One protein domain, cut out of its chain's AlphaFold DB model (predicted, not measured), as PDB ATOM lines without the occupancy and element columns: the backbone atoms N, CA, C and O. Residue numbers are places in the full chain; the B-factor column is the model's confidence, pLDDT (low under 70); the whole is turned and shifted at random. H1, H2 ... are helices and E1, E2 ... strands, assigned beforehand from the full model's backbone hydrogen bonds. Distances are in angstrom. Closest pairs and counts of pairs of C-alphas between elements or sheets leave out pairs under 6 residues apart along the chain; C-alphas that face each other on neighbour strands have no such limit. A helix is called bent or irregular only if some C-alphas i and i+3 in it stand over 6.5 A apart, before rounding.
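Overview. This is residues 58 to 225 of the 504 residues of the protein "Aminotransferase class-III family protein" of Mycobacterium kansasii (UniProt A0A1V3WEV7). Two small three-stranded sheets stand one in each half of an elongated body, and helix H7 fills the middle, over one face of each sheet. H1, H2 and H3 cover the other face of the sheet E1 E2 E3; on the sheet E5 E4 E6, H4 shares the face of H7 and short H5 lies over the opposite face. The printed part has 168 residues, with eight named helices and six named strands in the order E1 H1 H2 E2 H3 E3 E4 H4 E5 H5 E6 H6 H7 H8. The sheet E1 E2 E3 is antiparallel, the sheet E5 E4 E6 parallel, and the class is mixed, helices and strands. The whole is compact, with a radius of gyration of the C-alphas of 16.0 A and spans of 48 by 30 by 29 A.

Along the chain. E1, residues 58 to 63, begins at C-alpha 58 (176.545, 200.698, 190.049). H1, residues 66 to 81, is 22.6 A long, and H2, residues 84 to 97, 18.2 A. E2, residues 104 to 110, is 19.9 A long, H3, residues 113 to 124, 16.3 A. E3 is residues 132 to 136, E4 143 to 146. H4, residues 149 to 162, is 19.7 A long. E5 is residues 168 to 171, H5 173 to 176, E6 182 to 185 and H6 197 to 200. H7, residues 205 to 215, is 15.4 A long; H8, residues 222 to 225, ends at C-alpha 225 (171.087, 193.077, 193.535). H2 and H4 are irregular: C-alphas 86 and 89 are 7.9 A apart, C-alphas 150 and 153 8.2 A.

Arrangement. E2 pairs with E1 by N 61 and O 106, 2.9 A, and with E3 by N 107 and O 133, 2.8 A. H1 and H3 are on the same face of this sheet, each at a height of 8.7 A; they touch, closest at the C-alphas of Ala 77 and Leu 117, 5.4 A. H2, on that face too, stands up from the sheet. H6 only grazes the sheet. H7 is on the opposite face, height 10.5 A, and also on the sheet E5 E4 E6, height 10.1 A. There E4 pairs with E6 by N 146 and O 184, 2.8 A, and with E5 by N 145 and O 169, 2.8 A. E4, H4, E5 form a strand-helix-strand unit, two parallel neighbour strands with a helix between along the chain; E5, H5, E6 form a split one, with E4 between its strands; both crossovers are right-handed. H8 touches H7, closest at the C-alphas of Gln 207 and Val 225, 6.6 A. Every O i to N i+4 pair is within hydrogen-bond range in H1, H3 and H7, and 8 of 10 in both H2 and H4; H5, H6 and H8 are too short for such a pair.

Size, cuts and confidence. The two C-alphas farthest apart, those of Gly 83 and Arg 178, are 50.0 A apart. The printed part has no cut, and the link E6 to H6 is long. The mean pLDDT of the printed part is 80.7; 32 residues are under 70, among them residues 186 to 200.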
ATOM      1  N   VAL A  58     176.373 199.998 188.770       93.62
ATOM      2  CA  VAL A  58     176.545 200.698 190.049       93.62
ATOM      3  C   VAL A  58     177.895 200.308 190.637       93.62
ATOM      4  O   VAL A  58     178.065 199.183 191.104       93.62
ATOM      5  N   LEU A  59     178.858 201.225 190.591       95.38
ATOM      6  CA  LEU A  59     180.163 201.071 191.226       95.38
ATOM      7  C   LEU A  59     180.102 201.615 192.654       95.38
ATOM      8  O   LEU A  59     179.696 202.760 192.864       95.38
ATOM      9  N   LEU A  60     180.537 200.803 193.617       96.06
ATOM     10  CA  LEU A  60     180.575 201.160 195.032       96.06
ATOM     11  C   LEU A  60     182.028 201.238 195.494       96.06
ATOM     12  O   LEU A  60     182.792 200.287 195.351       96.06
ATOM     13  N   VAL A  61     182.419 202.368 196.075       95.38
ATOM     14  CA  VAL A  61     183.750 202.546 196.661       95.38
ATOM     15  C   VAL A  61     183.570 203.067 198.074       95.38
ATOM     16  O   VAL A  61     182.832 204.021 198.297       95.38
ATOM     17  N   SER A  62     184.230 202.449 199.051       94.31
ATOM     18  CA  SER A  62     184.160 202.930 200.427       94.31
ATOM     19  C   SER A  62     185.493 202.828 201.159       94.31
ATOM     20  O   SER A  62     186.278 201.910 200.928       94.31
ATOM     21  N   GLY A  63     185.747 203.785 202.049       90.25
ATOM     22  CA  GLY A  63     186.961 203.882 202.851       90.25
ATOM     23  C   GLY A  63     186.657 204.128 204.328       90.25
ATOM     24  O   GLY A  63     185.605 204.652 204.699       90.25
ATOM     25  N   ARG A  64     187.593 203.755 205.209       89.44
ATOM     26  CA  ARG A  64     187.480 204.035 206.657       89.44
ATOM     27  C   ARG A  64     187.772 205.494 207.027       89.44
ATOM     28  O   ARG A  64     187.470 205.914 208.136       89.44
ATOM     29  N   SER A  65     188.368 206.248 206.110       89.12
ATOM     30  CA  SER A  65     188.644 207.680 206.225       89.12
ATOM     31  C   SER A  65     188.496 208.332 204.858       89.12
ATOM     32  O   SER A  65     188.765 207.665 203.860       89.12
ATOM     33  N   ASP A  66     188.199 209.624 204.827       89.12
ATOM     34  CA  ASP A  66     188.154 210.436 203.606       89.12
ATOM     35  C   ASP A  66     189.384 210.230 202.694       89.12
ATOM     36  O   ASP A  66     189.262 209.814 201.546       89.12
ATOM     37  N   ALA A  67     190.597 210.326 203.252       88.44
ATOM     38  CA  ALA A  67     191.835 210.074 202.506       88.44
ATOM     39  C   ALA A  67     191.919 208.659 201.893       88.44
ATOM     40  O   ALA A  67     192.433 208.481 200.795       88.44
ATOM     41  N   ALA A  68     191.389 207.647 202.588       89.44
ATOM     42  CA  ALA A  68     191.386 206.271 202.088       89.44
ATOM     43  C   ALA A  68     190.364 206.088 200.958       89.44
ATOM     44  O   ALA A  68     190.603 205.299 200.047       89.44
ATOM     45  N   LEU A  69     189.243 206.819 201.008       93.38
ATOM     46  CA  LEU A  69     188.287 206.872 199.909       93.38
ATOM     47  C   LEU A  69     188.932 207.513 198.674       93.38
ATOM     48  O   LEU A  69     188.863 206.924 197.601       93.38
ATOM     49  N   HIS A  70     189.627 208.644 198.828       92.56
ATOM     50  CA  HIS A  70     190.350 209.295 197.729       92.56
ATOM     51  C   HIS A  70     191.406 208.384 197.080       92.56
ATOM     52  O   HIS A  70     191.435 208.257 195.854       92.56
ATOM     53  N   ASP A  71     192.226 207.704 197.888       91.44
ATOM     54  CA  ASP A  71     193.227 206.742 197.407       91.44
ATOM     55  C   ASP A  71     192.574 205.564 196.659       91.44
ATOM     56  O   ASP A  71     193.054 205.141 195.605       91.44
ATOM     57  N   LEU A  72     191.451 205.038 197.169       92.69
ATOM     58  CA  LEU A  72     190.702 203.979 196.487       92.69
ATOM     59  C   LEU A  72     190.134 204.463 195.160       92.69
ATOM     60  O   LEU A  72     190.292 203.777 194.156       92.69
ATOM     61  N   VAL A  73     189.508 205.638 195.135       94.31
ATOM     62  CA  VAL A  73     188.965 206.232 193.910       94.31
ATOM     63  C   VAL A  73     190.053 206.385 192.847       94.31
ATOM     64  O   VAL A  73     189.800 206.069 191.686       94.31
ATOM     65  N   ALA A  74     191.276 206.763 193.237       91.31
ATOM     66  CA  ALA A  74     192.422 206.786 192.327       91.31
ATOM     67  C   ALA A  74     192.762 205.397 191.781       91.31
ATOM     68  O   ALA A  74     192.870 205.236 190.567       91.31
ATOM     69  N   GLY A  75     192.830 204.382 192.644       91.31
ATOM     70  CA  GLY A  75     193.059 203.003 192.210       91.31
ATOM     71  C   GLY A  75     191.968 202.468 191.273       91.31
ATOM     72  O   GLY A  75     192.272 201.753 190.320       91.31
ATOM     73  N   TYR A  76     190.697 202.817 191.503       92.19
ATOM     74  CA  TYR A  76     189.599 202.443 190.605       92.19
ATOM     75  C   TYR A  76     189.678 203.194 189.272       92.19
ATOM     76  O   TYR A  76     189.474 202.581 188.228       92.19
ATOM     77  N   ALA A  77     190.017 204.485 189.279       91.44
ATOM     78  CA  ALA A  77     190.227 205.243 188.051       91.44
ATOM     79  C   ALA A  77     191.372 204.641 187.214       91.44
ATOM     80  O   ALA A  77     191.198 204.412 186.021       91.44
ATOM     81  N   GLU A  78     192.504 204.298 187.834       90.12
ATOM     82  CA  GLU A  78     193.620 203.622 187.158       90.12
ATOM     83  C   GLU A  78     193.223 202.248 186.597       90.12
ATOM     84  O   GLU A  78     193.562 201.929 185.455       90.12
ATOM     85  N   LEU A  79     192.462 201.450 187.360       87.81
ATOM     86  CA  LEU A  79     191.944 200.157 186.905       87.81
ATOM     87  C   LEU A  79     191.086 200.306 185.638       87.81
ATOM     88  O   LEU A  79     191.252 199.539 184.687       87.81
ATOM     89  N   LEU A  80     190.167 201.277 185.623       88.06
ATOM     90  CA  LEU A  80     189.285 201.520 184.480       88.06
ATOM     91  C   LEU A  80     190.051 202.073 183.267       88.06
ATOM     92  O   LEU A  80     189.739 201.705 182.135       88.06
ATOM     93  N   ASP A  81     191.076 202.897 183.495       86.25
ATOM     94  CA  ASP A  81     191.932 203.476 182.450       86.25
ATOM     95  C   ASP A  81     192.829 202.418 181.781       86.25
ATOM     96  O   ASP A  81     193.035 202.438 180.570       86.25
ATOM     97  N   CYS A  82     193.295 201.423 182.545       82.06
ATOM     98  CA  CYS A  82     194.149 200.329 182.070       82.06
ATOM     99  C   CYS A  82     193.407 199.231 181.275       82.06
ATOM    100  O   CYS A  82     193.974 198.169 181.012       82.06
ATOM    101  N   GLY A  83     192.162 199.475 180.852       69.50
ATOM    102  CA  GLY A  83     191.448 198.611 179.907       69.50
ATOM    103  C   GLY A  83     190.507 197.579 180.531       69.50
ATOM    104  O   GLY A  83     190.130 196.626 179.855       69.50
ATOM    105  N   ALA A  84     190.046 197.779 181.770       64.19
ATOM    106  CA  ALA A  84     189.015 196.936 182.394       64.19
ATOM    107  C   ALA A  84     187.589 197.130 181.812       64.19
ATOM    108  O   ALA A  84     186.605 196.707 182.420       64.19
ATOM    109  N   ALA A  85     187.446 197.761 180.639       60.25
ATOM    110  CA  ALA A  85     186.157 198.166 180.074       60.25
ATOM    111  C   ALA A  85     185.194 196.990 179.819       60.25
ATOM    112  O   ALA A  85     184.003 197.105 180.106       60.25
ATOM    113  N   GLU A  86     185.691 195.837 179.356       63.41
ATOM    114  CA  GLU A  86     184.863 194.638 179.104       63.41
ATOM    115  C   GLU A  86     184.404 193.927 180.394       63.41
ATOM    116  O   GLU A  86     183.412 193.183 180.401       63.41
ATOM    117  N   ALA A  87     185.103 194.190 181.501       81.00
ATOM    118  CA  ALA A  87     184.823 193.655 182.827       81.00
ATOM    119  C   ALA A  87     184.066 194.651 183.720       81.00
ATOM    120  O   ALA A  87     183.879 194.379 184.898       81.00
ATOM    121  N   PHE A  88     183.605 195.796 183.204       90.44
ATOM    122  CA  PHE A  88     182.974 196.829 184.035       90.44
ATOM    123  C   PHE A  88     181.771 196.341 184.868       90.44
ATOM    124  O   PHE A  88     181.742 196.629 186.064       90.44
ATOM    125  N   PRO A  89     180.831 195.536 184.327       91.31
ATOM    126  CA  PRO A  89     179.771 194.944 185.147       91.31
ATOM    127  C   PRO A  89     180.315 194.045 186.268       91.31
ATOM    128  O   PRO A  89     179.820 194.083 187.393       91.31
ATOM    129  N   ASP A  90     181.370 193.279 185.976       90.62
ATOM    130  CA  ASP A  90     182.034 192.392 186.934       90.62
ATOM    131  C   ASP A  90     182.782 193.192 188.014       90.62
ATOM    132  O   ASP A  90     182.772 192.810 189.183       90.62
ATOM    133  N   VAL A  91     183.366 194.343 187.660       92.50
ATOM    134  CA  VAL A  91     183.978 195.303 188.592       92.50
ATOM    135  C   VAL A  91     182.930 195.866 189.550       92.50
ATOM    136  O   VAL A  91     183.131 195.828 190.763       92.50
ATOM    137  N   CYS A  92     181.793 196.336 189.029       94.50
ATOM    138  CA  CYS A  92     180.682 196.851 189.828       94.50
ATOM    139  C   CYS A  92     180.137 195.791 190.793       94.50
ATOM    140  O   CYS A  92     180.064 196.038 191.998       94.50
ATOM    141  N   ALA A  93     179.854 194.584 190.299       93.44
ATOM    142  CA  ALA A  93     179.374 193.486 191.133       93.44
ATOM    143  C   ALA A  93     180.408 193.071 192.194       93.44
ATOM    144  O   ALA A  93     180.073 192.948 193.372       93.44
ATOM    145  N   SER A  94     181.685 192.949 191.816       93.06
ATOM    146  CA  SER A  94     182.782 192.628 192.742       93.06
ATOM    147  C   SER A  94     182.965 193.697 193.820       93.06
ATOM    148  O   SER A  94     183.281 193.366 194.962       93.06
ATOM    149  N   SER A  95     182.737 194.970 193.484       95.25
ATOM    150  CA  SER A  95     182.789 196.074 194.446       95.25
ATOM    151  C   SER A  95     181.629 196.020 195.442       95.25
ATOM    152  O   SER A  95     181.795 196.391 196.600       95.25
ATOM    153  N   ALA A  96     180.475 195.502 195.013       94.50
ATOM    154  CA  ALA A  96     179.276 195.425 195.831       94.50
ATOM    155  C   ALA A  96     179.265 194.225 196.780       94.50
ATOM    156  O   ALA A  96     178.968 194.395 197.962       94.50
ATOM    157  N   VAL A  97     179.618 193.035 196.283       93.81
ATOM    158  CA  VAL A  97     179.539 191.777 197.049       93.81
ATOM    159  C   VAL A  97     180.871 191.333 197.659       93.81
ATOM    160  O   VAL A  97     180.888 190.520 198.575       93.81
ATOM    161  N   GLY A  98     181.998 191.828 197.138       89.81
ATOM    162  CA  GLY A  98     183.343 191.369 197.496       89.81
ATOM    163  C   GLY A  98     184.120 192.331 198.392       89.81
ATOM    164  O   GLY A  98     185.330 192.151 198.564       89.81
ATOM    165  N   ARG A  99     183.485 193.390 198.904       89.25
ATOM    166  CA  ARG A  99     184.117 194.417 199.741       89.25
ATOM    167  C   ARG A  99     183.236 194.753 200.937       89.25
ATOM    168  O   ARG A  99     182.015 194.796 200.822       89.25
ATOM    169  N   ASP A 100     183.883 195.046 202.060       89.06
ATOM    170  CA  ASP A 100     183.213 195.664 203.198       89.06
ATOM    171  C   ASP A 100     182.879 197.124 202.877       89.06
ATOM    172  O   ASP A 100     183.686 197.846 202.286       89.06
ATOM    173  N   HIS A 101     181.703 197.573 203.320       90.94
ATOM    174  CA  HIS A 101     181.219 198.933 203.091       90.94
ATOM    175  C   HIS A 101     181.418 199.811 204.331       90.94
ATOM    176  O   HIS A 101     180.728 199.666 205.340       90.94
ATOM    177  N   HIS A 102     182.397 200.714 204.267       90.50
ATOM    178  CA  HIS A 102     182.841 201.567 205.376       90.50
ATOM    179  C   HIS A 102     182.090 202.912 205.454       90.50
ATOM    180  O   HIS A 102     181.138 203.138 204.717       90.50
ATOM    181  N   ARG A 103     182.480 203.794 206.388       87.50
ATOM    182  CA  ARG A 103     181.801 205.074 206.693       87.50
ATOM    183  C   ARG A 103     181.792 206.073 205.532       87.50
ATOM    184  O   ARG A 103     180.780 206.724 205.297       87.50
ATOM    185  N   PHE A 104     182.917 206.219 204.834       88.88
ATOM    186  CA  PHE A 104     183.038 207.136 203.700       88.88
ATOM    187  C   PHE A 104     182.674 206.364 202.444       88.88
ATOM    188  O   PHE A 104     183.401 205.439 202.080       88.88
ATOM    189  N   ARG A 105     181.540 206.691 201.823       91.50
ATOM    190  CA  ARG A 105     180.964 205.927 200.711       91.50
ATOM    191  C   ARG A 105     180.828 206.808 199.483       91.50
ATOM    192  O   ARG A 105     180.380 207.948 199.582       91.50
ATOM    193  N   LEU A 106     181.175 206.244 198.337       93.44
ATOM    194  CA  LEU A 106     181.006 206.812 197.013       93.44
ATOM    195  C   LEU A 106     180.239 205.811 196.150       93.44
ATOM    196  O   LEU A 106     180.617 204.643 196.054       93.44
ATOM    197  N   VAL A 107     179.192 206.290 195.493       94.12
ATOM    198  CA  VAL A 107     178.434 205.533 194.498       94.12
ATOM    199  C   VAL A 107     178.570 206.227 193.157       94.12
ATOM    200  O   VAL A 107     178.336 207.432 193.068       94.12
ATOM    201  N   VAL A 108     178.915 205.465 192.120       94.00
ATOM    202  CA  VAL A 108     178.931 205.934 190.729       94.00
ATOM    203  C   VAL A 108     177.951 205.102 189.914       94.00
ATOM    204  O   VAL A 108     178.060 203.877 189.869       94.00
ATOM    205  N   VAL A 109     177.000 205.766 189.259       93.50
ATOM    206  CA  VAL A 109     176.008 205.124 188.388       93.50
ATOM    207  C   VAL A 109     176.318 205.477 186.941       93.50
ATOM    208  O   VAL A 109     176.098 206.609 186.522       93.50
ATOM    209  N   ALA A 110     176.825 204.522 186.164       91.75
ATOM    210  CA  ALA A 110     177.320 204.787 184.814       91.75
ATOM    211  C   ALA A 110     176.946 203.671 183.822       91.75
ATOM    212  O   ALA A 110     176.918 202.501 184.207       91.75
ATOM    213  N   PRO A 111     176.680 203.993 182.541       90.88
ATOM    214  CA  PRO A 111     176.386 202.995 181.508       90.88
ATOM    215  C   PRO A 111     177.613 202.159 181.116       90.88
ATOM    216  O   PRO A 111     177.474 201.006 180.716       90.88
ATOM    217  N   ASP A 112     178.815 202.722 181.250       90.19
ATOM    218  CA  ASP A 112     180.066 202.099 180.836       90.19
ATOM    219  C   ASP A 112     181.269 202.585 181.666       90.19
ATOM    220  O   ASP A 112     181.192 203.558 182.424       90.19
ATOM    221  N   ALA A 113     182.399 201.888 181.504       92.00
ATOM    222  CA  ALA A 113     183.644 202.183 182.211       92.00
ATOM    223  C   ALA A 113     184.206 203.576 181.912       92.00
ATOM    224  O   ALA A 113     184.825 204.173 182.786       92.00
ATOM    225  N   GLN A 114     184.025 204.088 180.689       91.38
ATOM    226  CA  GLN A 114     184.575 205.386 180.286       91.38
ATOM    227  C   GLN A 114     183.833 206.527 180.975       91.38
ATOM    228  O   GLN A 114     184.455 207.450 181.500       91.38
ATOM    229  N   THR A 115     182.508 206.419 181.048       92.25
ATOM    230  CA  THR A 115     181.666 207.342 181.801       92.25
ATOM    231  C   THR A 115     182.026 207.280 183.282       92.25
ATOM    232  O   THR A 115     182.311 208.314 183.874       92.25
ATOM    233  N   ALA A 116     182.127 206.081 183.868       93.19
ATOM    234  CA  ALA A 116     182.536 205.927 185.266       93.19
ATOM    235  C   ALA A 116     183.920 206.534 185.550       93.19
ATOM    236  O   ALA A 116     184.092 207.236 186.541       93.19
ATOM    237  N   LEU A 117     184.900 206.311 184.671       93.38
ATOM    238  CA  LEU A 117     186.240 206.885 184.781       93.38
ATOM    239  C   LEU A 117     186.217 208.419 184.751       93.38
ATOM    240  O   LEU A 117     186.886 209.057 185.565       93.38
ATOM    241  N   GLY A 118     185.455 209.007 183.824       92.25
ATOM    242  CA  GLY A 118     185.272 210.455 183.750       92.25
ATOM    243  C   GLY A 118     184.698 211.015 185.048       92.25
ATOM    244  O   GLY A 118     185.235 211.970 185.599       92.25
ATOM    245  N   GLU A 119     183.678 210.352 185.586       92.06
ATOM    246  CA  GLU A 119     183.011 210.749 186.824       92.06
ATOM    247  C   GLU A 119     183.916 210.626 188.062       92.06
ATOM    248  O   GLU A 119     183.954 211.538 188.890       92.06
ATOM    249  N   LEU A 120     184.719 209.559 188.164       93.25
ATOM    250  CA  LEU A 120     185.723 209.412 189.229       93.25
ATOM    251  C   LEU A 120     186.777 210.531 189.160       93.25
ATOM    252  O   LEU A 120     187.107 211.123 190.186       93.25
ATOM    253  N   ARG A 121     187.273 210.870 187.960       93.12
ATOM    254  CA  ARG A 121     188.255 211.954 187.756       93.12
ATOM    255  C   ARG A 121     187.672 213.339 188.054       93.12
ATOM    256  O   ARG A 121     188.364 214.183 188.628       93.12
ATOM    257  N   SER A 122     186.412 213.575 187.689       90.69
ATOM    258  CA  SER A 122     185.696 214.810 188.024       90.69
ATOM    259  C   SER A 122     185.520 214.957 189.531       90.69
ATOM    260  O   SER A 122     185.837 216.019 190.061       90.69
ATOM    261  N   TRP A 123     185.115 213.889 190.228       90.69
ATOM    262  CA  TRP A 123     185.006 213.887 191.688       90.69
ATOM    263  C   TRP A 123     186.359 214.149 192.368       90.69
ATOM    264  O   TRP A 123     186.437 214.980 193.264       90.69
ATOM    265  N   GLN A 124     187.447 213.533 191.893       89.69
ATOM    266  CA  GLN A 124     188.804 213.791 192.405       89.69
ATOM    267  C   GLN A 124     189.281 215.236 192.222       89.69
ATOM    268  O   GLN A 124     190.176 215.678 192.937       89.69
ATOM    269  N   SER A 125     188.728 215.941 191.235       88.94
ATOM    270  CA  SER A 125     189.083 217.324 190.910       88.94
ATOM    271  C   SER A 125     188.081 218.337 191.483       88.94
ATOM    272  O   SER A 125     188.065 219.480 191.022       88.94
ATOM    273  N   ASP A 126     187.215 217.916 192.413       84.62
ATOM    274  CA  ASP A 126     186.122 218.705 193.002       84.62
ATOM    275  C   ASP A 126     185.188 219.357 191.962       84.62
ATOM    276  O   ASP A 126     184.590 220.414 192.187       84.62
ATOM    277  N   GLN A 127     185.047 218.735 190.788       79.12
ATOM    278  CA  GLN A 127     184.111 219.186 189.765       79.12
ATOM    279  C   GLN A 127     182.716 218.607 190.022       79.12
ATOM    280  O   GLN A 127     182.588 217.448 190.425       79.12
ATOM    281  N   PRO A 128     181.643 219.376 189.759       72.69
ATOM    282  CA  PRO A 128     180.284 218.900 189.960       72.69
ATOM    283  C   PRO A 128     179.993 217.707 189.045       72.69
ATOM    284  O   PRO A 128     179.993 217.829 187.820       72.69
ATOM    285  N   SER A 129     179.694 216.570 189.665       73.94
ATOM    286  CA  SER A 129     179.253 215.348 189.002       73.94
ATOM    287  C   SER A 129     177.767 215.116 189.259       73.94
ATOM    288  O   SER A 129     177.267 215.346 190.361       73.94
ATOM    289  N   LYS A 130     177.046 214.650 188.236       72.88
ATOM    290  CA  LYS A 130     175.641 214.242 188.371       72.88
ATOM    291  C   LYS A 130     175.501 212.759 188.690       72.88
ATOM    292  O   LYS A 130     174.522 212.378 189.312       72.88
ATOM    293  N   LEU A 131     176.447 211.929 188.269       78.69
ATOM    294  CA  LEU A 131     176.354 210.471 188.376       78.69
ATOM    295  C   LEU A 131     177.040 209.906 189.624       78.69
ATOM    296  O   LEU A 131     177.040 208.692 189.830       78.69
ATOM    297  N   VAL A 132     177.600 210.786 190.453       81.31
ATOM    298  CA  VAL A 132     178.329 210.444 191.669       81.31
ATOM    299  C   VAL A 132     177.582 210.964 192.888       81.31
ATOM    300  O   VAL A 132     177.132 212.109 192.919       81.31
ATOM    301  N   ALA A 133     177.481 210.130 193.916       81.12
ATOM    302  CA  ALA A 133     177.065 210.544 195.247       81.12
ATOM    303  C   ALA A 133     178.108 210.098 196.269       81.12
ATOM    304  O   ALA A 133     178.487 208.928 196.296       81.12
ATOM    305  N   ALA A 134     178.553 211.033 197.107       80.94
ATOM    306  CA  ALA A 134     179.462 210.782 198.214       80.94
ATOM    307  C   ALA A 134     178.774 211.131 199.533       80.94
ATOM    308  O   ALA A 134     178.014 212.096 199.608       80.94
ATOM    309  N   THR A 135     179.040 210.351 200.568       82.12
ATOM    310  CA  THR A 135     178.463 210.552 201.896       82.12
ATOM    311  C   THR A 135     179.412 210.041 202.967       82.12
ATOM    312  O   THR A 135     180.183 209.099 202.759       82.12
ATOM    313  N   GLU A 136     179.331 210.674 204.126       84.44
ATOM    314  CA  GLU A 136     179.967 210.226 205.349       84.44
ATOM    315  C   GLU A 136     178.854 209.803 206.307       84.44
ATOM    316  O   GLU A 136     178.174 210.643 206.897       84.44
ATOM    317  N   ALA A 137     178.639 208.494 206.434       74.00
ATOM    318  CA  ALA A 137     177.572 207.947 207.260       74.00
ATOM    319  C   ALA A 137     178.086 206.762 208.079       74.00
ATOM    320  O   ALA A 137     178.591 205.777 207.535       74.00
ATOM    321  N   ASP A 138     177.948 206.855 209.402       71.94
ATOM    322  CA  ASP A 138     178.117 205.699 210.281       71.94
ATOM    323  C   ASP A 138     176.941 204.722 210.110       71.94
ATOM    324  O   ASP A 138     175.872 205.087 209.613       71.94
ATOM    325  N   ALA A 139     177.133 203.472 210.541       71.44
ATOM    326  CA  ALA A 139     176.051 202.494 210.565       71.44
ATOM    327  C   ALA A 139     174.905 203.014 211.462       71.44
ATOM    328  O   ALA A 139     175.142 203.335 212.632       71.44
ATOM    329  N   PRO A 140     173.671 203.133 210.944       72.69
ATOM    330  CA  PRO A 140     172.571 203.700 211.706       72.69
ATOM    331  C   PRO A 140     172.108 202.748 212.814       72.69
ATOM    332  O   PRO A 140     171.886 201.566 212.575       72.69
ATOM    333  N   ASN A 141     171.848 203.282 214.013       68.81
ATOM    334  CA  ASN A 141     171.213 202.511 215.097       68.81
ATOM    335  C   ASN A 141     169.763 202.110 214.769       68.81
ATOM    336  O   ASN A 141     169.238 201.153 215.334       68.81
ATOM    337  N   ARG A 142     169.093 202.876 213.898       79.69
ATOM    338  CA  ARG A 142     167.731 202.614 213.429       79.69
ATOM    339  C   ARG A 142     167.529 203.211 212.040       79.69
ATOM    340  O   ARG A 142     167.886 204.372 211.823       79.69
ATOM    341  N   ILE A 143     166.922 202.435 211.144       82.38
ATOM    342  CA  ILE A 143     166.576 202.853 209.781       82.38
ATOM    343  C   ILE A 143     165.075 203.143 209.723       82.38
ATOM    344  O   ILE A 143     164.257 202.294 210.077       82.38
ATOM    345  N   VAL A 144     164.707 204.344 209.290       82.00
ATOM    346  CA  VAL A 144     163.313 204.761 209.112       82.00
ATOM    347  C   VAL A 144     163.056 204.919 207.623       82.00
ATOM    348  O   VAL A 144     163.585 205.837 207.002       82.00
ATOM    349  N   VAL A 145     162.256 204.031 207.042       80.62
ATOM    350  CA  VAL A 145     161.942 204.070 205.613       80.62
ATOM    351  C   VAL A 145     160.618 204.791 205.412       80.62
ATOM    352  O   VAL A 145     159.587 204.386 205.949       80.62
ATOM    353  N   VAL A 146     160.655 205.883 204.657       79.25
ATOM    354  CA  VAL A 146     159.484 206.699 204.345       79.25
ATOM    355  C   VAL A 146     158.970 206.314 202.968       79.25
ATOM    356  O   VAL A 146     159.721 206.409 202.005       79.25
ATOM    357  N   ARG A 147     157.711 205.892 202.862       77.75
ATOM    358  CA  ARG A 147     157.111 205.437 201.596       77.75
ATOM    359  C   ARG A 147     155.645 205.839 201.470       77.75
ATOM    360  O   ARG A 147     155.030 206.249 202.457       77.75
ATOM    361  N   ASP A 148     155.098 205.692 200.268       73.12
ATOM    362  CA  ASP A 148     153.658 205.801 200.020       73.12
ATOM    363  C   ASP A 148     152.920 204.527 200.486       73.12
ATOM    364  O   ASP A 148     153.473 203.424 200.454       73.12
ATOM    365  N   ASP A 149     151.667 204.673 200.921       69.00
ATOM    366  CA  ASP A 149     150.812 203.564 201.361       69.00
ATOM    367  C   ASP A 149     150.501 202.597 200.208       69.00
ATOM    368  O   ASP A 149     150.313 201.400 200.435       69.00
ATOM    369  N   ALA A 150     150.485 203.097 198.968       67.88
ATOM    370  CA  ALA A 150     150.222 202.299 197.772       67.88
ATOM    371  C   ALA A 150     151.286 201.211 197.512       67.88
ATOM    372  O   ALA A 150     150.944 200.144 197.003       67.88
ATOM    373  N   ASP A 151     152.540 201.437 197.927       68.75
ATOM    374  CA  ASP A 151     153.684 200.555 197.639       68.75
ATOM    375  C   ASP A 151     154.156 199.758 198.870       68.75
ATOM    376  O   ASP A 151     155.197 199.093 198.854       68.75
ATOM    377  N   ALA A 152     153.391 199.810 199.967       71.62
ATOM    378  CA  ALA A 152     153.838 199.342 201.271       71.62
ATOM    379  C   ALA A 152     154.240 197.857 201.299       71.62
ATOM    380  O   ALA A 152     155.310 197.521 201.801       71.62
ATOM    381  N   ALA A 153     153.430 196.972 200.718       74.38
ATOM    382  CA  ALA A 153     153.699 195.533 200.748       74.38
ATOM    383  C   ALA A 153     154.963 195.143 199.957       74.38
ATOM    384  O   ALA A 153     155.741 194.303 200.406       74.38
ATOM    385  N   THR A 154     155.184 195.771 198.800       76.06
ATOM    386  CA  THR A 154     156.335 195.491 197.928       76.06
ATOM    387  C   THR A 154     157.634 195.981 198.563       76.06
ATOM    388  O   THR A 154     158.616 195.243 198.616       76.06
ATOM    389  N   VAL A 155     157.626 197.202 199.109       77.44
ATOM    390  CA  VAL A 155     158.800 197.781 199.777       77.44
ATOM    391  C   VAL A 155     159.125 197.026 201.068       77.44
ATOM    392  O   VAL A 155     160.296 196.781 201.332       77.44
ATOM    393  N   ASP A 156     158.125 196.612 201.859       81.38
ATOM    394  CA  ASP A 156     158.361 195.807 203.071       81.38
ATOM    395  C   ASP A 156     159.082 194.503 202.750       81.38
ATOM    396  O   ASP A 156     160.067 194.173 203.406       81.38
ATOM    397  N   ALA A 157     158.612 193.778 201.732       81.81
ATOM    398  CA  ALA A 157     159.234 192.527 201.321       81.81
ATOM    399  C   ALA A 157     160.699 192.739 200.904       81.81
ATOM    400  O   ALA A 157     161.577 192.017 201.371       81.81
ATOM    401  N   ALA A 158     160.975 193.774 200.102       82.69
ATOM    402  CA  ALA A 158     162.336 194.112 199.688       82.69
ATOM    403  C   ALA A 158     163.238 194.502 200.874       82.69
ATOM    404  O   ALA A 158     164.403 194.118 200.917       82.69
ATOM    405  N   LEU A 159     162.716 195.233 201.866       86.12
ATOM    406  CA  LEU A 159     163.488 195.651 203.042       86.12
ATOM    407  C   LEU A 159     163.877 194.487 203.954       86.12
ATOM    408  O   LEU A 159     164.988 194.492 204.484       86.12
ATOM    409  N   VAL A 160     162.994 193.496 204.134       86.06
ATOM    410  CA  VAL A 160     163.323 192.269 204.888       86.06
ATOM    411  C   VAL A 160     164.558 191.596 204.293       86.06
ATOM    412  O   VAL A 160     165.433 191.147 205.031       86.06
ATOM    413  N   ASP A 161     164.625 191.563 202.965       85.31
ATOM    414  CA  ASP A 161     165.681 190.888 202.226       85.31
ATOM    415  C   ASP A 161     166.971 191.715 202.126       85.31
ATOM    416  O   ASP A 161     168.061 191.165 202.262       85.31
ATOM    417  N   LEU A 162     166.868 193.031 201.913       87.62
ATOM    418  CA  LEU A 162     168.027 193.916 201.743       87.62
ATOM    419  C   LEU A 162     168.735 194.258 203.059       87.62
ATOM    420  O   LEU A 162     169.905 194.640 203.028       87.62
ATOM    421  N   LEU A 163     168.051 194.160 204.202       87.25
ATOM    422  CA  LEU A 163     168.573 194.544 205.520       87.25
ATOM    423  C   LEU A 163     168.571 193.359 206.503       87.25
ATOM    424  O   LEU A 163     167.945 193.441 207.569       87.25
ATOM    425  N   PRO A 164     169.279 192.254 206.202       82.56
ATOM    426  CA  PRO A 164     169.265 191.082 207.062       82.56
ATOM    427  C   PRO A 164     169.818 191.424 208.451       82.56
ATOM    428  O   PRO A 164     170.921 191.952 208.601       82.56
ATOM    429  N   GLY A 165     169.028 191.135 209.488       80.69
ATOM    430  CA  GLY A 165     169.421 191.325 210.888       80.69
ATOM    431  C   GLY A 165     169.433 192.775 211.395       80.69
ATOM    432  O   GLY A 165     169.792 192.991 212.551       80.69
ATOM    433  N   GLN A 166     169.025 193.762 210.590       82.50
ATOM    434  CA  GLN A 166     168.903 195.162 211.018       82.50
ATOM    435  C   GLN A 166     167.459 195.529 211.366       82.50
ATOM    436  O   GLN A 166     166.512 195.118 210.700       82.50
ATOM    437  N   GLN A 167     167.287 196.347 212.407       83.69
ATOM    438  CA  GLN A 167     165.981 196.902 212.751       83.69
ATOM    439  C   GLN A 167     165.648 198.088 211.847       83.69
ATOM    440  O   GLN A 167     166.395 199.067 211.773       83.69
ATOM    441  N   TRP A 168     164.479 198.026 211.220       85.56
ATOM    442  CA  TRP A 168     163.935 199.112 210.422       85.56
ATOM    443  C   TRP A 168     162.456 199.333 210.735       85.56
ATOM    444  O   TRP A 168     161.760 198.446 211.230       85.56
ATOM    445  N   VAL A 169     161.986 200.550 210.478       84.31
ATOM    446  CA  VAL A 169     160.579 200.933 210.616       84.31
ATOM    447  C   VAL A 169     160.142 201.584 209.316       84.31
ATOM    448  O   VAL A 169     160.678 202.626 208.944       84.31
ATOM    449  N   ALA A 170     159.166 200.991 208.631       81.00
ATOM    450  CA  ALA A 170     158.523 201.642 207.499       81.00
ATOM    451  C   ALA A 170     157.350 202.503 207.976       81.00
ATOM    452  O   ALA A 170     156.563 202.098 208.835       81.00
ATOM    453  N   CYS A 171     157.234 203.711 207.435       79.38
ATOM    454  CA  CYS A 171     156.175 204.645 207.792       79.38
ATOM    455  C   CYS A 171     155.856 205.604 206.642       79.38
ATOM    456  O   CYS A 171     156.640 205.773 205.712       79.38
ATOM    457  N   THR A 172     154.700 206.257 206.712       77.31
ATOM    458  CA  THR A 172     154.359 207.355 205.802       77.31
ATOM    459  C   THR A 172     155.087 208.637 206.200       77.31
ATOM    460  O   THR A 172     155.499 208.809 207.354       77.31
ATOM    461  N   ALA A 173     155.215 209.584 205.266       69.75
ATOM    462  CA  ALA A 173     155.902 210.861 205.502       69.75
ATOM    463  C   ALA A 173     155.375 211.624 206.733       69.75
ATOM    464  O   ALA A 173     156.144 212.227 207.483       69.75
ATOM    465  N   SER A 174     154.069 211.542 207.000       67.50
ATOM    466  CA  SER A 174     153.428 212.176 208.159       67.50
ATOM    467  C   SER A 174     153.778 211.506 209.498       67.50
ATOM    468  O   SER A 174     153.793 212.175 210.534       67.50
ATOM    469  N   ALA A 175     154.098 210.208 209.498       68.25
ATOM    470  CA  ALA A 175     154.504 209.449 210.681       68.25
ATOM    471  C   ALA A 175     156.024 209.505 210.939       68.25
ATOM    472  O   ALA A 175     156.450 209.471 212.097       68.25
ATOM    473  N   ALA A 176     156.831 209.663 209.885       70.12
ATOM    474  CA  ALA A 176     158.292 209.700 209.956       70.12
ATOM    475  C   ALA A 176     158.836 210.848 210.819       70.12
ATOM    476  O   ALA A 176     159.840 210.680 211.510       70.12
ATOM    477  N   ALA A 177     158.150 212.000 210.839       66.19
ATOM    478  CA  ALA A 177     158.593 213.207 211.540       66.19
ATOM    479  C   ALA A 177     158.896 212.992 213.038       66.19
ATOM    480  O   ALA A 177     159.738 213.699 213.589       66.19
ATOM    481  N   ARG A 178     158.253 212.002 213.674       68.44
ATOM    482  CA  ARG A 178     158.372 211.693 215.111       68.44
ATOM    483  C   ARG A 178     159.417 210.624 215.452       68.44
ATOM    484  O   ARG A 178     159.517 210.235 216.611       68.44
ATOM    485  N   GLN A 179     160.146 210.102 214.467       69.06
ATOM    486  CA  GLN A 179     161.089 209.004 214.672       69.06
ATOM    487  C   GLN A 179     162.547 209.484 214.651       69.06
ATOM    488  O   GLN A 179     162.972 210.118 213.685       69.06
ATOM    489  N   ASP A 180     163.320 209.125 215.678       67.12
ATOM    490  CA  ASP A 180     164.781 209.294 215.717       67.12
ATOM    491  C   ASP A 180     165.494 208.191 214.909       67.12
ATOM    492  O   ASP A 180     165.104 207.022 214.988       67.12
ATOM    493  N   GLY A 181     166.522 208.534 214.132       69.69
ATOM    494  CA  GLY A 181     167.280 207.593 213.291       69.69
ATOM    495  C   GLY A 181     167.570 208.136 211.890       69.69
ATOM    496  O   GLY A 181     167.175 209.256 211.561       69.69
ATOM    497  N   VAL A 182     168.258 207.344 211.062       68.94
ATOM    498  CA  VAL A 182     168.510 207.713 209.661       68.94
ATOM    499  C   VAL A 182     167.246 207.455 208.849       68.94
ATOM    500  O   VAL A 182     166.705 206.348 208.861       68.94
ATOM    501  N   ARG A 183     166.761 208.502 208.178       74.94
ATOM    502  CA  ARG A 183     165.542 208.464 207.367       74.94
ATOM    503  C   ARG A 183     165.909 208.273 205.905       74.94
ATOM    504  O   ARG A 183     166.707 209.036 205.371       74.94
ATOM    505  N   VAL A 184     165.308 207.272 205.278       72.62
ATOM    506  CA  VAL A 184     165.466 206.976 203.855       72.62
ATOM    507  C   VAL A 184     164.113 207.174 203.199       72.62
ATOM    508  O   VAL A 184     163.163 206.454 203.502       72.62
ATOM    509  N   GLU A 185     164.010 208.180 202.339       70.06
ATOM    510  CA  GLU A 185     162.799 208.427 201.564       70.06
ATOM    511  C   GLU A 185     162.812 207.561 200.305       70.06
ATOM    512  O   GLU A 185     163.718 207.642 199.479       70.06
ATOM    513  N   VAL A 186     161.797 206.716 200.179       62.03
ATOM    514  CA  VAL A 186     161.536 205.867 199.021       62.03
ATOM    515  C   VAL A 186     160.291 206.432 198.359       62.03
ATOM    516  O   VAL A 186     159.161 206.100 198.715       62.03
ATOM    517  N   ALA A 187     160.501 207.368 197.439       52.38
ATOM    518  CA  ALA A 187     159.430 207.895 196.608       52.38
ATOM    519  C   ALA A 187     159.303 207.048 195.336       52.38
ATOM    520  O   ALA A 187     160.313 206.751 194.694       52.38
ATOM    521  N   ALA A 188     158.071 206.743 194.916       45.72
ATOM    522  CA  ALA A 188     157.804 206.404 193.523       45.72
ATOM    523  C   ALA A 188     158.312 207.575 192.668       45.72
ATOM    524  O   ALA A 188     157.838 208.702 192.833       45.72
ATOM    525  N   ALA A 189     159.346 207.312 191.860       37.28
ATOM    526  CA  ALA A 189     160.115 208.250 191.038       37.28
ATOM    527  C   ALA A 189     159.510 209.667 190.953       37.28
ATOM    528  O   ALA A 189     158.651 209.888 190.104       37.28
ATOM    529  N   SER A 190     159.897 210.601 191.842       35.09
ATOM    530  CA  SER A 190     159.797 212.060 191.587       35.09
ATOM    531  C   SER A 190     160.056 213.020 192.759       35.09
ATOM    532  O   SER A 190     159.985 214.224 192.503       35.09
ATOM    533  N   ARG A 191     160.288 212.621 194.022       35.81
ATOM    534  CA  ARG A 191     160.458 213.617 195.111       35.81
ATOM    535  C   ARG A 191     161.378 213.172 196.252       35.81
ATOM    536  O   ARG A 191     160.893 212.921 197.348       35.81
ATOM    537  N   CYS A 192     162.693 213.188 196.035       32.47
ATOM    538  CA  CYS A 192     163.641 213.452 197.126       32.47
ATOM    539  C   CYS A 192     164.103 214.916 197.081       32.47
ATOM    540  O   CYS A 192     164.369 215.477 196.016       32.47
ATOM    541  N   ALA A 193     164.179 215.557 198.248       32.94
ATOM    542  CA  ALA A 193     164.706 216.909 198.387       32.94
ATOM    543  C   ALA A 193     166.197 216.920 197.993       32.94
ATOM    544  O   ALA A 193     167.027 216.348 198.690       32.94
ATOM    545  N   ALA A 194     166.485 217.562 196.853       40.03
ATOM    546  CA  ALA A 194     167.709 217.446 196.053       40.03
ATOM    547  C   ALA A 194     167.918 216.032 195.480       40.03
ATOM    548  O   ALA A 194     168.677 215.239 196.021       40.03
ATOM    549  N   GLU A 195     167.251 215.730 194.359       47.31
ATOM    550  CA  GLU A 195     167.525 214.518 193.579       47.31
ATOM    551  C   GLU A 195     169.021 214.482 193.213       47.31
ATOM    552  O   GLU A 195     169.483 215.343 192.452       47.31
ATOM    553  N   PRO A 196     169.808 213.529 193.742       56.38
ATOM    554  CA  PRO A 196     171.161 213.340 193.250       56.38
ATOM    555  C   PRO A 196     171.061 212.956 191.768       56.38
ATOM    556  O   PRO A 196     170.151 212.230 191.378       56.38
ATOM    557  N   GLY A 197     171.944 213.465 190.905       59.53
ATOM    558  CA  GLY A 197     171.748 213.364 189.449       59.53
ATOM    559  C   GLY A 197     171.632 211.924 188.912       59.53
ATOM    560  O   GLY A 197     171.029 211.716 187.856       59.53
ATOM    561  N   TRP A 198     172.108 210.926 189.667       65.31
ATOM    562  CA  TRP A 198     171.950 209.503 189.376       65.31
ATOM    563  C   TRP A 198     170.508 209.000 189.539       65.31
ATOM    564  O   TRP A 198     170.155 207.997 188.927       65.31
ATOM    565  N   ALA A 199     169.645 209.695 190.286       60.38
ATOM    566  CA  ALA A 199     168.229 209.350 190.432       60.38
ATOM    567  C   ALA A 199     167.465 209.434 189.095       60.38
ATOM    568  O   ALA A 199     166.448 208.774 188.912       60.38
ATOM    569  N   SER A 200     167.991 210.162 188.107       61.53
ATOM    570  CA  SER A 200     167.441 210.179 186.745       61.53
ATOM    571  C   SER A 200     167.906 209.011 185.857       61.53
ATOM    572  O   SER A 200     167.384 208.834 184.755       61.53
ATOM    573  N   ALA A 201     168.870 208.201 186.314       72.00
ATOM    574  CA  ALA A 201     169.369 207.047 185.572       72.00
ATOM    575  C   ALA A 201     168.311 205.934 185.484       72.00
ATOM    576  O   ALA A 201     167.407 205.852 186.315       72.00
ATOM    577  N   GLN A 202     168.434 205.044 184.495       80.19
ATOM    578  CA  GLN A 202     167.536 203.899 184.285       80.19
ATOM    579  C   GLN A 202     167.814 202.755 185.284       80.19
ATOM    580  O   GLN A 202     168.157 201.645 184.887       80.19
ATOM    581  N   LEU A 203     167.706 203.042 186.580       81.12
ATOM    582  CA  LEU A 203     167.779 202.058 187.662       81.12
ATOM    583  C   LEU A 203     166.398 201.455 187.925       81.12
ATOM    584  O   LEU A 203     165.398 202.185 187.881       81.12
ATOM    585  N   ASP A 204     166.363 200.161 188.238       82.75
ATOM    586  CA  ASP A 204     165.171 199.522 188.797       82.75
ATOM    587  C   ASP A 204     164.929 199.967 190.258       82.75
ATOM    588  O   ASP A 204     165.779 200.606 190.891       82.75
ATOM    589  N   ASP A 205     163.734 199.687 190.783       77.06
ATOM    590  CA  ASP A 205     163.326 200.157 192.113       77.06
ATOM    591  C   ASP A 205     164.167 199.533 193.240       77.06
ATOM    592  O   ASP A 205     164.471 200.201 194.233       77.06
ATOM    593  N   GLU A 206     164.611 198.285 193.070       81.56
ATOM    594  CA  GLU A 206     165.443 197.575 194.046       81.56
ATOM    595  C   GLU A 206     166.857 198.173 194.111       81.56
ATOM    596  O   GLU A 206     167.376 198.431 195.198       81.56
ATOM    597  N   GLN A 207     167.461 198.496 192.963       86.00
ATOM    598  CA  GLN A 207     168.744 199.187 192.863       86.00
ATOM    599  C   GLN A 207     168.690 200.577 193.494       86.00
ATOM    600  O   GLN A 207     169.607 200.954 194.225       86.00
ATOM    601  N   ARG A 208     167.624 201.346 193.239       83.62
ATOM    602  CA  ARG A 208     167.438 202.676 193.845       83.62
ATOM    603  C   ARG A 208     167.376 202.581 195.361       83.62
ATOM    604  O   ARG A 208     168.072 203.333 196.046       83.62
ATOM    605  N   LEU A 209     166.581 201.639 195.867       82.50
ATOM    606  CA  LEU A 209     166.436 201.395 197.296       82.50
ATOM    607  C   LEU A 209     167.770 200.973 197.926       82.50
ATOM    608  O   LEU A 209     168.184 201.550 198.931       82.50
ATOM    609  N   ALA A 210     168.480 200.028 197.306       89.19
ATOM    610  CA  ALA A 210     169.784 199.558 197.764       89.19
ATOM    611  C   ALA A 210     170.834 200.682 197.800       89.19
ATOM    612  O   ALA A 210     171.550 200.823 198.793       89.19
ATOM    613  N   ILE A 211     170.902 201.531 196.765       88.56
ATOM    614  CA  ILE A 211     171.813 202.686 196.729       88.56
ATOM    615  C   ILE A 211     171.470 203.685 197.836       88.56
ATOM    616  O   ILE A 211     172.371 204.141 198.539       88.56
ATOM    617  N   ALA A 212     170.190 204.018 198.015       83.81
ATOM    618  CA  ALA A 212     169.761 204.969 199.038       83.81
ATOM    619  C   ALA A 212     170.096 204.466 200.453       83.81
ATOM    620  O   ALA A 212     170.680 205.203 201.248       83.81
ATOM    621  N   LEU A 213     169.810 203.193 200.744       85.94
ATOM    622  CA  LEU A 213     170.174 202.539 202.004       85.94
ATOM    623  C   LEU A 213     171.694 202.512 202.215       85.94
ATOM    624  O   LEU A 213     172.183 202.795 203.309       85.94
ATOM    625  N   HIS A 214     172.457 202.217 201.163       89.81
ATOM    626  CA  HIS A 214     173.911 202.211 201.229       89.81
ATOM    627  C   HIS A 214     174.482 203.611 201.479       89.81
ATOM    628  O   HIS A 214     175.336 203.765 202.346       89.81
ATOM    629  N   LEU A 215     173.998 204.652 200.806       86.00
ATOM    630  CA  LEU A 215     174.429 206.028 201.079       86.00
ATOM    631  C   LEU A 215     174.009 206.504 202.485       86.00
ATOM    632  O   LEU A 215     174.688 207.315 203.110       86.00
ATOM    633  N   ALA A 216     172.922 205.956 203.020       81.31
ATOM    634  CA  ALA A 216     172.459 206.202 204.380       81.31
ATOM    635  C   ALA A 216     173.280 205.477 205.471       81.31
ATOM    636  O   ALA A 216     172.986 205.624 206.655       81.31
ATOM    637  N   GLY A 217     174.293 204.685 205.102       81.50
ATOM    638  CA  GLY A 217     175.145 203.972 206.058       81.50
ATOM    639  C   GLY A 217     174.685 202.547 206.394       81.50
ATOM    640  O   GLY A 217     175.414 201.823 207.072       81.50
ATOM    641  N   ALA A 218     173.534 202.088 205.888       85.50
ATOM    642  CA  ALA A 218     173.012 200.749 206.178       85.50
ATOM    643  C   ALA A 218     173.902 199.632 205.603       85.50
ATOM    644  O   ALA A 218     174.594 199.830 204.594       85.50
ATOM    645  N   HIS A 219     173.877 198.447 206.225       88.94
ATOM    646  CA  HIS A 219     174.511 197.252 205.655       88.94
ATOM    647  C   HIS A 219     173.521 196.563 204.716       88.94
ATOM    648  O   HIS A 219     172.606 195.883 205.170       88.94
ATOM    649  N   VAL A 220     173.688 196.792 203.417       90.81
ATOM    650  CA  VAL A 220     172.811 196.251 202.373       90.81
ATOM    651  C   VAL A 220     173.322 194.885 201.920       90.81
ATOM    652  O   VAL A 220     174.513 194.740 201.635       90.81
ATOM    653  N   ASP A 221     172.429 193.902 201.811       92.31
ATOM    654  CA  ASP A 221     172.734 192.622 201.171       92.31
ATOM    655  C   ASP A 221     172.751 192.763 199.642       92.31
ATOM    656  O   ASP A 221     171.759 192.571 198.935       92.31
ATOM    657  N   TRP A 222     173.927 193.097 199.113       92.69
ATOM    658  CA  TRP A 222     174.139 193.258 197.677       92.69
ATOM    659  C   TRP A 222     174.048 191.955 196.877       92.69
ATOM    660  O   TRP A 222     174.005 192.025 195.649       92.69
ATOM    661  N   SER A 223     173.973 190.781 197.519       90.69
ATOM    662  CA  SER A 223     173.788 189.507 196.810       90.69
ATOM    663  C   SER A 223     172.405 189.384 196.160       90.69
ATOM    664  O   SER A 223     172.241 188.641 195.194       90.69
ATOM    665  N   ARG A 224     171.421 190.164 196.628       87.62
ATOM    666  CA  ARG A 224     170.105 190.296 195.985       87.62
ATOM    667  C   ARG A 224     170.180 191.084 194.682       87.62
ATOM    668  O   ARG A 224     169.696 190.626 193.651       87.62
ATOM    669  N   VAL A 225     170.882 192.217 194.711       87.88
ATOM    670  CA  VAL A 225     171.087 193.077 193.535       87.88
ATOM    671  C   VAL A 225     172.069 192.448 192.545       87.88
ATOM    672  O   VAL A 225     171.949 192.665 191.343       87.88
TER     673      VAL A 225